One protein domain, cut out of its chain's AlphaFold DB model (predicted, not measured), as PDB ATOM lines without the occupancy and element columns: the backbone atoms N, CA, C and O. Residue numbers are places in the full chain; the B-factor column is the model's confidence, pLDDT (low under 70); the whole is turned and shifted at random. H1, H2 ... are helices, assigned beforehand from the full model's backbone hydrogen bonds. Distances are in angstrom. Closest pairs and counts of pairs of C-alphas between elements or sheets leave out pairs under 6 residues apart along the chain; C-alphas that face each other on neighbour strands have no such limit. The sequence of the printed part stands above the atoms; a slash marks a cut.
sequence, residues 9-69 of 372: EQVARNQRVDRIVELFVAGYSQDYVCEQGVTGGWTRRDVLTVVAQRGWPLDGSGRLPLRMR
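This is residues 9 to 69 of the 372 residues of an uncharacterized protein of Blastococcus sp. CCUG 61487 (UniProt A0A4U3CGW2). Three helices pack together with their axes crossed: H1 and H2 make a helical hairpin, and H3 packs on both, nearly at right angles to H1. The first residues of H1 make one end of the long axis, and the tail of residues 54 to 69, which has no named element, makes a loop at the other end. The printed part has 61 residues, with three named helices in the order H1, H2, H3 and no named strand, and its class is all helix. It is compact, with a radius of gyration of the C-alphas of 10.9 A, and elongated, spanning 33 by 19 by 18 A.

Begin with H1, residues 9 to 25, which touches H2, residues 30 to 40; look at Leu 23 and Val 33, their closest C-alphas, 6.5 A apart. This hairpin runs opposite ways at a tilt of 36 degrees, only just steep. H1 touches H3, residues 44 to 53, with residues 17 to 21 alone; the closest C-alphas are those of Ile 20 and Val 47, 6.5 A apart, and the lines are about perpendicular at 79 degrees. H2 touches H3 at a steep tilt of 61 degrees, opposite ways, with the C-alphas of Cys 34 and Arg 44 closest at 5.4 A. Each O i to N i+4 pair is within hydrogen-bond range in H1 and H3, and 6 of 7 are in H2.

Find C-alpha 9 at (121.814, 199.004, 316.647); from there H1 runs 24.4 A to C-alpha 25. H2 begins at C-alpha 30 and covers 14.4 A to C-alpha 40. H3 runs 14.2 A from C-alpha 44 to C-alpha 53 at (115.133, 181.188, 312.795).

The farthest C-alphas, those of Glu 9 and Gly 60, are 33.9 A apart. The printed part has no cut, and both links between helices are tight. Its mean pLDDT is 92.8, and no printed residue is under 70.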
ATOM      1  N   GLU A   9     122.955 199.829 316.235       93.56
ATOM      2  CA  GLU A   9     121.814 199.004 316.647       93.56
ATOM      3  C   GLU A   9     121.858 197.603 316.035       93.56
ATOM      4  O   GLU A   9     121.615 196.611 316.725       93.56
ATOM      5  N   GLN A  10     122.229 197.499 314.757       94.06
ATOM      6  CA  GLN A  10     122.386 196.212 314.090       94.06
ATOM      7  C   GLN A  10     123.536 195.408 314.706       94.06
ATOM      8  O   GLN A  10     123.416 194.194 314.880       94.06
ATOM      9  N   VAL A  11     124.632 196.074 315.084       95.00
ATOM     10  CA  VAL A  11     125.756 195.436 315.787       95.00
ATOM     11  C   VAL A  11     125.304 194.891 317.144       95.00
ATOM     12  O   VAL A  11     125.553 193.722 317.439       95.00
ATOM     13  N   ALA A  12     124.577 195.684 317.934       92.25
ATOM     14  CA  ALA A  12     124.046 195.248 319.225       92.25
ATOM     15  C   ALA A  12     123.059 194.076 319.076       92.25
ATOM     16  O   ALA A  12     123.107 193.115 319.846       92.25
ATOM     17  N   ARG A  13     122.191 194.108 318.057       93.25
ATOM     18  CA  ARG A  13     121.261 193.012 317.755       93.25
ATOM     19  C   ARG A  13     122.002 191.719 317.417       93.25
ATOM     20  O   ARG A  13     121.655 190.671 317.957       93.25
ATOM     21  N   ASN A  14     123.030 191.792 316.573       94.94
ATOM     22  CA  ASN A  14     123.835 190.627 316.204       94.94
ATOM     23  C   ASN A  14     124.544 190.026 317.427       94.94
ATOM     24  O   ASN A  14     124.475 188.819 317.634       94.94
ATOM     25  N   GLN A  15     125.114 190.864 318.300       94.50
ATOM     26  CA  GLN A  15     125.751 190.406 319.541       94.50
ATOM     27  C   GLN A  15     124.776 189.666 320.471       94.50
ATOM     28  O   GLN A  15     125.140 188.648 321.061       94.50
ATOM     29  N   ARG A  16     123.523 190.133 320.582       95.12
ATOM     30  CA  ARG A  16     122.485 189.431 321.361       95.12
ATOM     31  C   ARG A  16     122.166 188.063 320.769       95.12
ATOM     32  O   ARG A  16     122.103 187.081 321.506       95.12
ATOM     33  N   VAL A  17     121.993 187.987 319.448       95.75
ATOM     34  CA  VAL A  17     121.728 186.721 318.748       95.75
ATOM     35  C   VAL A  17     122.876 185.736 318.960       95.75
ATOM     36  O   VAL A  17     122.626 184.586 319.316       95.75
ATOM     37  N   ASP A  18     124.121 186.188 318.812       95.50
ATOM     38  CA  ASP A  18     125.304 185.347 319.000       95.50
ATOM     39  C   ASP A  18     125.393 184.809 320.430       95.50
ATOM     40  O   ASP A  18     125.669 183.626 320.633       95.50
ATOM     41  N   ARG A  19     125.063 185.638 321.427       96.12
ATOM     42  CA  ARG A  19     125.069 185.216 322.830       96.12
ATOM     43  C   ARG A  19     123.978 184.194 323.151       96.12
ATOM     44  O   ARG A  19     124.243 183.224 323.859       96.12
ATOM     45  N   ILE A  20     122.767 184.372 322.616       95.50
ATOM     46  CA  ILE A  20     121.679 183.387 322.744       95.50
ATOM     47  C   ILE A  20     122.113 182.051 322.129       95.50
ATOM     48  O   ILE A  20     121.954 180.996 322.747       95.50
ATOM     49  N   VAL A  21     122.704 182.096 320.932       95.44
ATOM     50  CA  VAL A  21     123.207 180.912 320.222       95.44
ATOM     51  C   VAL A  21     124.285 180.195 321.033       95.44
ATOM     52  O   VAL A  21     124.216 178.977 321.189       95.44
ATOM     53  N   GLU A  22     125.248 180.936 321.581       95.56
ATOM     54  CA  GLU A  22     126.334 180.398 322.404       95.56
ATOM     55  C   GLU A  22     125.799 179.612 323.609       95.56
ATOM     56  O   GLU A  22     126.250 178.495 323.873       95.56
ATOM     57  N   LEU A  23     124.790 180.144 324.305       95.94
ATOM     58  CA  LEU A  23     124.208 179.481 325.470       95.94
ATOM     59  C   LEU A  23     123.480 178.178 325.097       95.94
ATOM     60  O   LEU A  23     123.644 177.153 325.764       95.94
ATOM     61  N   PHE A  24     122.716 178.165 324.006       95.44
ATOM     62  CA  PHE A  24     122.081 176.927 323.548       95.44
ATOM     63  C   PHE A  24     123.106 175.880 323.104       95.44
ATOM     64  O   PHE A  24     122.975 174.702 323.446       95.44
ATOM     65  N   VAL A  25     124.157 176.301 322.395       94.31
ATOM     66  CA  VAL A  25     125.268 175.434 321.970       94.31
ATOM     67  C   VAL A  25     126.010 174.845 323.172       94.31
ATOM     68  O   VAL A  25     126.318 173.652 323.173       94.31
ATOM     69  N   ALA A  26     126.216 175.636 324.228       94.06
ATOM     70  CA  ALA A  26     126.766 175.171 325.502       94.06
ATOM     71  C   ALA A  26     125.832 174.195 326.245       94.06
ATOM     72  O   ALA A  26     126.246 173.507 327.179       94.06
ATOM     73  N   GLY A  27     124.581 174.073 325.795       94.81
ATOM     74  CA  GLY A  27     123.638 173.073 326.257       94.81
ATOM     75  C   GLY A  27     122.713 173.529 327.370       94.81
ATOM     76  O   GLY A  27     122.099 172.670 328.011       94.81
ATOM     77  N   TYR A  28     122.617 174.837 327.612       96.69
ATOM     78  CA  TYR A  28     121.666 175.414 328.558       96.69
ATOM     79  C   TYR A  28     120.214 175.257 328.068       96.69
ATOM     80  O   TYR A  28     119.963 175.087 326.873       96.69
ATOM     81  N   SER A  29     119.260 175.239 329.004       95.94
ATOM     82  CA  SER A  29     117.824 175.197 328.694       95.94
ATOM     83  C   SER A  29     117.309 176.576 328.312       95.94
ATOM     84  O   SER A  29     117.860 177.586 328.744       95.94
ATOM     85  N   GLN A  30     116.216 176.611 327.555       95.31
ATOM     86  CA  GLN A  30     115.516 177.835 327.182       95.31
ATOM     87  C   GLN A  30     115.256 178.744 328.387       95.31
ATOM     88  O   GLN A  30     115.524 179.940 328.297       95.31
ATOM     89  N   ASP A  31     114.778 178.195 329.506       94.06
ATOM     90  CA  ASP A  31     114.473 178.990 330.701       94.06
ATOM     91  C   ASP A  31     115.726 179.673 331.255       94.06
ATOM     92  O   ASP A  31     115.712 180.878 331.491       94.06
ATOM     93  N   TYR A  32     116.853 178.957 331.320       95.19
ATOM     94  CA  TYR A  32     118.128 179.544 331.734       95.19
ATOM     95  C   TYR A  32     118.595 180.643 330.769       95.19
ATOM     96  O   TYR A  32     119.061 181.696 331.194       95.19
ATOM     97  N   VAL A  33     118.454 180.434 329.455       93.69
ATOM     98  CA  VAL A  33     118.802 181.457 328.453       93.69
ATOM     99  C   VAL A  33     117.911 182.698 328.590       93.69
ATOM    100  O   VAL A  33     118.385 183.820 328.396       93.69
ATOM    101  N   CYS A  34     116.638 182.519 328.953       93.62
ATOM    102  CA  CYS A  34     115.720 183.621 329.234       93.62
ATOM    103  C   CYS A  34     116.105 184.368 330.517       93.62
ATOM    104  O   CYS A  34     116.114 185.596 330.518       93.62
ATOM    105  N   GLU A  35     116.483 183.656 331.581       92.81
ATOM    106  CA  GLU A  35     116.967 184.256 332.831       92.81
ATOM    107  C   GLU A  35     118.241 185.082 332.610       92.81
ATOM    108  O   GLU A  35     118.326 186.222 333.065       92.81
ATOM    109  N   GLN A  36     119.202 184.563 331.838       91.00
ATOM    110  CA  GLN A  36     120.393 185.322 331.435       91.00
ATOM    111  C   GLN A  36     120.051 186.507 330.514       91.00
ATOM    112  O   GLN A  36     120.799 187.477 330.434       91.00
ATOM    113  N   GLY A  37     118.905 186.465 329.834       83.62
ATOM    114  CA  GLY A  37     118.405 187.579 329.031       83.62
ATOM    115  C   GLY A  37     117.964 188.786 329.829       83.62
ATOM    116  O   GLY A  37     118.093 189.909 329.343       83.62
ATOM    117  N   VAL A  38     117.545 188.585 331.080       76.06
ATOM    118  CA  VAL A  38     117.179 189.687 331.976       76.06
ATOM    119  C   VAL A  38     118.382 190.598 332.230       76.06
ATOM    120  O   VAL A  38     118.232 191.817 332.258       76.06
ATOM    121  N   THR A  39     119.586 190.031 332.346       73.00
ATOM    122  CA  THR A  39     120.829 190.805 332.485       73.00
ATOM    123  C   THR A  39     121.396 191.251 331.135       73.00
ATOM    124  O   THR A  39     122.011 192.311 331.049       73.00
ATOM    125  N   GLY A  40     121.162 190.478 330.070       79.25
ATOM    126  CA  GLY A  40     121.629 190.763 328.710       79.25
ATOM    127  C   GLY A  40     120.755 191.713 327.878       79.25
ATOM    128  O   GLY A  40     121.133 192.077 326.762       79.25
ATOM    129  N   GLY A  41     119.591 192.121 328.390       90.12
ATOM    130  CA  GLY A  41     118.657 193.003 327.687       90.12
ATOM    131  C   GLY A  41     117.922 192.336 326.517       90.12
ATOM    132  O   GLY A  41     117.603 193.014 325.538       90.12
ATOM    133  N   TRP A  42     117.668 191.025 326.591       93.25
ATOM    134  CA  TRP A  42     116.819 190.301 325.638       93.25
ATOM    135  C   TRP A  42     115.677 189.564 326.342       93.25
ATOM    136  O   TRP A  42     115.777 189.131 327.487       93.25
ATOM    137  N   THR A  43     114.557 189.436 325.643       94.31
ATOM    138  CA  THR A  43     113.304 188.871 326.148       94.31
ATOM    139  C   THR A  43     113.158 187.394 325.778       94.31
ATOM    140  O   THR A  43     113.835 186.885 324.884       94.31
ATOM    141  N   ARG A  44     112.195 186.694 326.395       93.75
ATOM    142  CA  ARG A  44     111.807 185.330 325.983       93.75
ATOM    143  C   ARG A  44     111.417 185.256 324.500       93.75
ATOM    144  O   ARG A  44     111.708 184.260 323.843       93.75
ATOM    145  N   ARG A  45     110.792 186.312 323.963       95.06
ATOM    146  CA  ARG A  45     110.428 186.410 322.541       95.06
ATOM    147  C   ARG A  45     111.665 186.421 321.646       95.06
ATOM    148  O   ARG A  45     111.659 185.751 320.617       95.06
ATOM    149  N   ASP A  46     112.728 187.113 322.047       95.06
ATOM    150  CA  ASP A  46     113.990 187.138 321.298       95.06
ATOM    151  C   ASP A  46     114.636 185.748 321.260       95.06
ATOM    152  O   ASP A  46     115.026 185.273 320.195       95.06
ATOM    153  N   VAL A  47     114.660 185.053 322.403       95.25
ATOM    154  CA  VAL A  47     115.173 183.677 322.514       95.25
ATOM    155  C   VAL A  47     114.413 182.733 321.579       95.25
ATOM    156  O   VAL A  47     115.029 182.024 320.785       95.25
ATOM    157  N   LEU A  48     113.078 182.761 321.619       94.50
ATOM    158  CA  LEU A  48     112.234 181.932 320.753       94.50
ATOM    159  C   LEU A  48     112.385 182.284 319.270       94.50
ATOM    160  O   LEU A  48     112.391 181.390 318.428       94.50
ATOM    161  N   THR A  49     112.565 183.567 318.948       96.50
ATOM    162  CA  THR A  49     112.810 184.018 317.572       96.50
ATOM    163  C   THR A  49     114.111 183.430 317.035       96.50
ATOM    164  O   THR A  49     114.132 182.924 315.916       96.50
ATOM    165  N   VAL A  50     115.182 183.428 317.833       95.69
ATOM    166  CA  VAL A  50     116.463 182.819 317.442       95.69
ATOM    167  C   VAL A  50     116.319 181.308 317.253       95.69
ATOM    168  O   VAL A  50     116.799 180.777 316.253       95.69
ATOM    169  N   VAL A  51     115.633 180.614 318.166       94.75
ATOM    170  CA  VAL A  51     115.376 179.165 318.058       94.75
ATOM    171  C   VAL A  51     114.612 178.837 316.770       94.75
ATOM    172  O   VAL A  51     115.022 177.942 316.027       94.75
ATOM    173  N   ALA A  52     113.553 179.595 316.469       95.56
ATOM    174  CA  ALA A  52     112.745 179.421 315.265       95.56
ATOM    175  C   ALA A  52     113.547 179.708 313.986       95.56
ATOM    176  O   ALA A  52     113.563 178.885 313.074       95.56
ATOM    177  N   GLN A  53     114.286 180.822 313.938       95.88
ATOM    178  CA  GLN A  53     115.133 181.188 312.795       95.88
ATOM    179  C   GLN A  53     116.240 180.166 312.518       95.88
ATOM    180  O   GLN A  53     116.655 179.993 311.375       95.88
ATOM    181  N   ARG A  54     116.734 179.489 313.560       94.88
ATOM    182  CA  ARG A  54     117.752 178.439 313.440       94.88
ATOM    183  C   ARG A  54     117.165 177.053 313.159       94.88
ATOM    184  O   ARG A  54     117.944 176.127 312.937       94.88
ATOM    185  N   GLY A  55     115.839 176.897 313.171       95.06
ATOM    186  CA  GLY A  55     115.175 175.607 312.978       95.06
ATOM    187  C   GLY A  55     115.563 174.584 314.046       95.06
ATOM    188  O   GLY A  55     115.757 173.409 313.744       95.06
ATOM    189  N   TRP A  56     115.763 175.036 315.284       95.25
ATOM    190  CA  TRP A  56     116.259 174.199 316.366       95.25
ATOM    191  C   TRP A  56     115.125 173.435 317.063       95.25
ATOM    192  O   TRP A  56     114.303 174.062 317.732       95.25
ATOM    193  N   PRO A  57     115.077 172.091 316.970       94.56
ATOM    194  CA  PRO A  57     114.134 171.303 317.746       94.56
ATOM    195  C   PRO A  57     114.615 171.259 319.196       94.56
ATOM    196  O   PRO A  57     115.665 170.686 319.485       94.56
ATOM    197  N   LEU A  58     113.867 171.876 320.105       93.88
ATOM    198  CA  LEU A  58     114.110 171.756 321.540       93.88
ATOM    199  C   LEU A  58     113.473 170.461 322.063       93.88
ATOM    200  O   LEU A  58     112.407 170.057 321.603       93.88
ATOM    201  N   ASP A  59     114.131 169.794 323.008       92.38
ATOM    202  CA  ASP A  59     113.541 168.661 323.728       92.38
ATOM    203  C   ASP A  59     112.520 169.129 324.787       92.38
ATOM    204  O   ASP A  59     112.335 170.326 325.011       92.38
ATOM    205  N   GLY A  60     111.869 168.189 325.482       90.50
ATOM    206  CA  GLY A  60     110.900 168.502 326.546       90.50
ATOM    207  C   GLY A  60     111.480 169.279 327.739       90.50
ATOM    208  O   GLY A  60     110.722 169.759 328.572       90.50
ATOM    209  N   SER A  61     112.808 169.430 327.821       91.44
ATOM    210  CA  SER A  61     113.490 170.272 328.813       91.44
ATOM    211  C   SER A  61     113.865 171.662 328.275       91.44
ATOM    212  O   SER A  61     114.570 172.424 328.944       91.44
ATOM    213  N   GLY A  62     113.449 171.987 327.048       92.25
ATOM    214  CA  GLY A  62     113.795 173.231 326.370       92.25
ATOM    215  C   GLY A  62     115.270 173.307 325.966       92.25
ATOM    216  O   GLY A  62     115.804 174.407 325.835       92.25
ATOM    217  N   ARG A  63     115.971 172.174 325.827       94.88
ATOM    218  CA  ARG A  63     117.395 172.128 325.455       94.88
ATOM    219  C   ARG A  63     117.572 171.664 324.018       94.88
ATOM    220  O   ARG A  63     116.774 170.897 323.488       94.88
ATOM    221  N   LEU A  64     118.688 172.063 323.409       92.81
ATOM    222  CA  LEU A  64     119.136 171.453 322.160       92.81
ATOM    223  C   LEU A  64     119.518 169.982 322.396       92.81
ATOM    224  O   LEU A  64     120.338 169.724 323.291       92.81
ATOM    225  N   PRO A  65     119.029 169.031 321.580       92.25
ATOM    226  CA  PRO A  65     119.477 167.646 321.606       92.25
ATOM    227  C   PRO A  65     120.997 167.551 321.459       92.25
ATOM    228  O   PRO A  65     121.591 168.250 320.638       92.25
ATOM    229  N   LEU A  66     121.635 166.644 322.206       87.75
ATOM    230  CA  LEU A  66     123.098 166.468 322.196       87.75
ATOM    231  C   LEU A  66     123.676 166.287 320.785       87.75
ATOM    232  O   LEU A  66     124.748 166.807 320.498       87.75
ATOM    233  N   ARG A  67     122.943 165.607 319.893       88.94
ATOM    234  CA  ARG A  67     123.339 165.385 318.490       88.94
ATOM    235  C   ARG A  67     123.441 166.663 317.649       88.94
ATOM    236  O   ARG A  67     124.107 166.651 316.625       88.94
ATOM    237  N   MET A  68     122.754 167.732 318.054       84.81
ATOM    238  CA  MET A  68     122.735 169.022 317.354       84.81
ATOM    239  C   MET A  68     123.655 170.057 317.992       84.81
ATOM    240  O   MET A  68     123.892 171.110 317.404       84.81
ATOM    241  N   ARG A  69     124.192 169.774 319.182       86.50
ATOM    242  CA  ARG A  69     125.210 170.634 319.773       86.50
ATOM    243  C   ARG A  69     126.499 170.429 318.978       86.50
ATOM    244  O   ARG A  69     126.911 169.277 318.814       86.50
TER     245      ARG A  69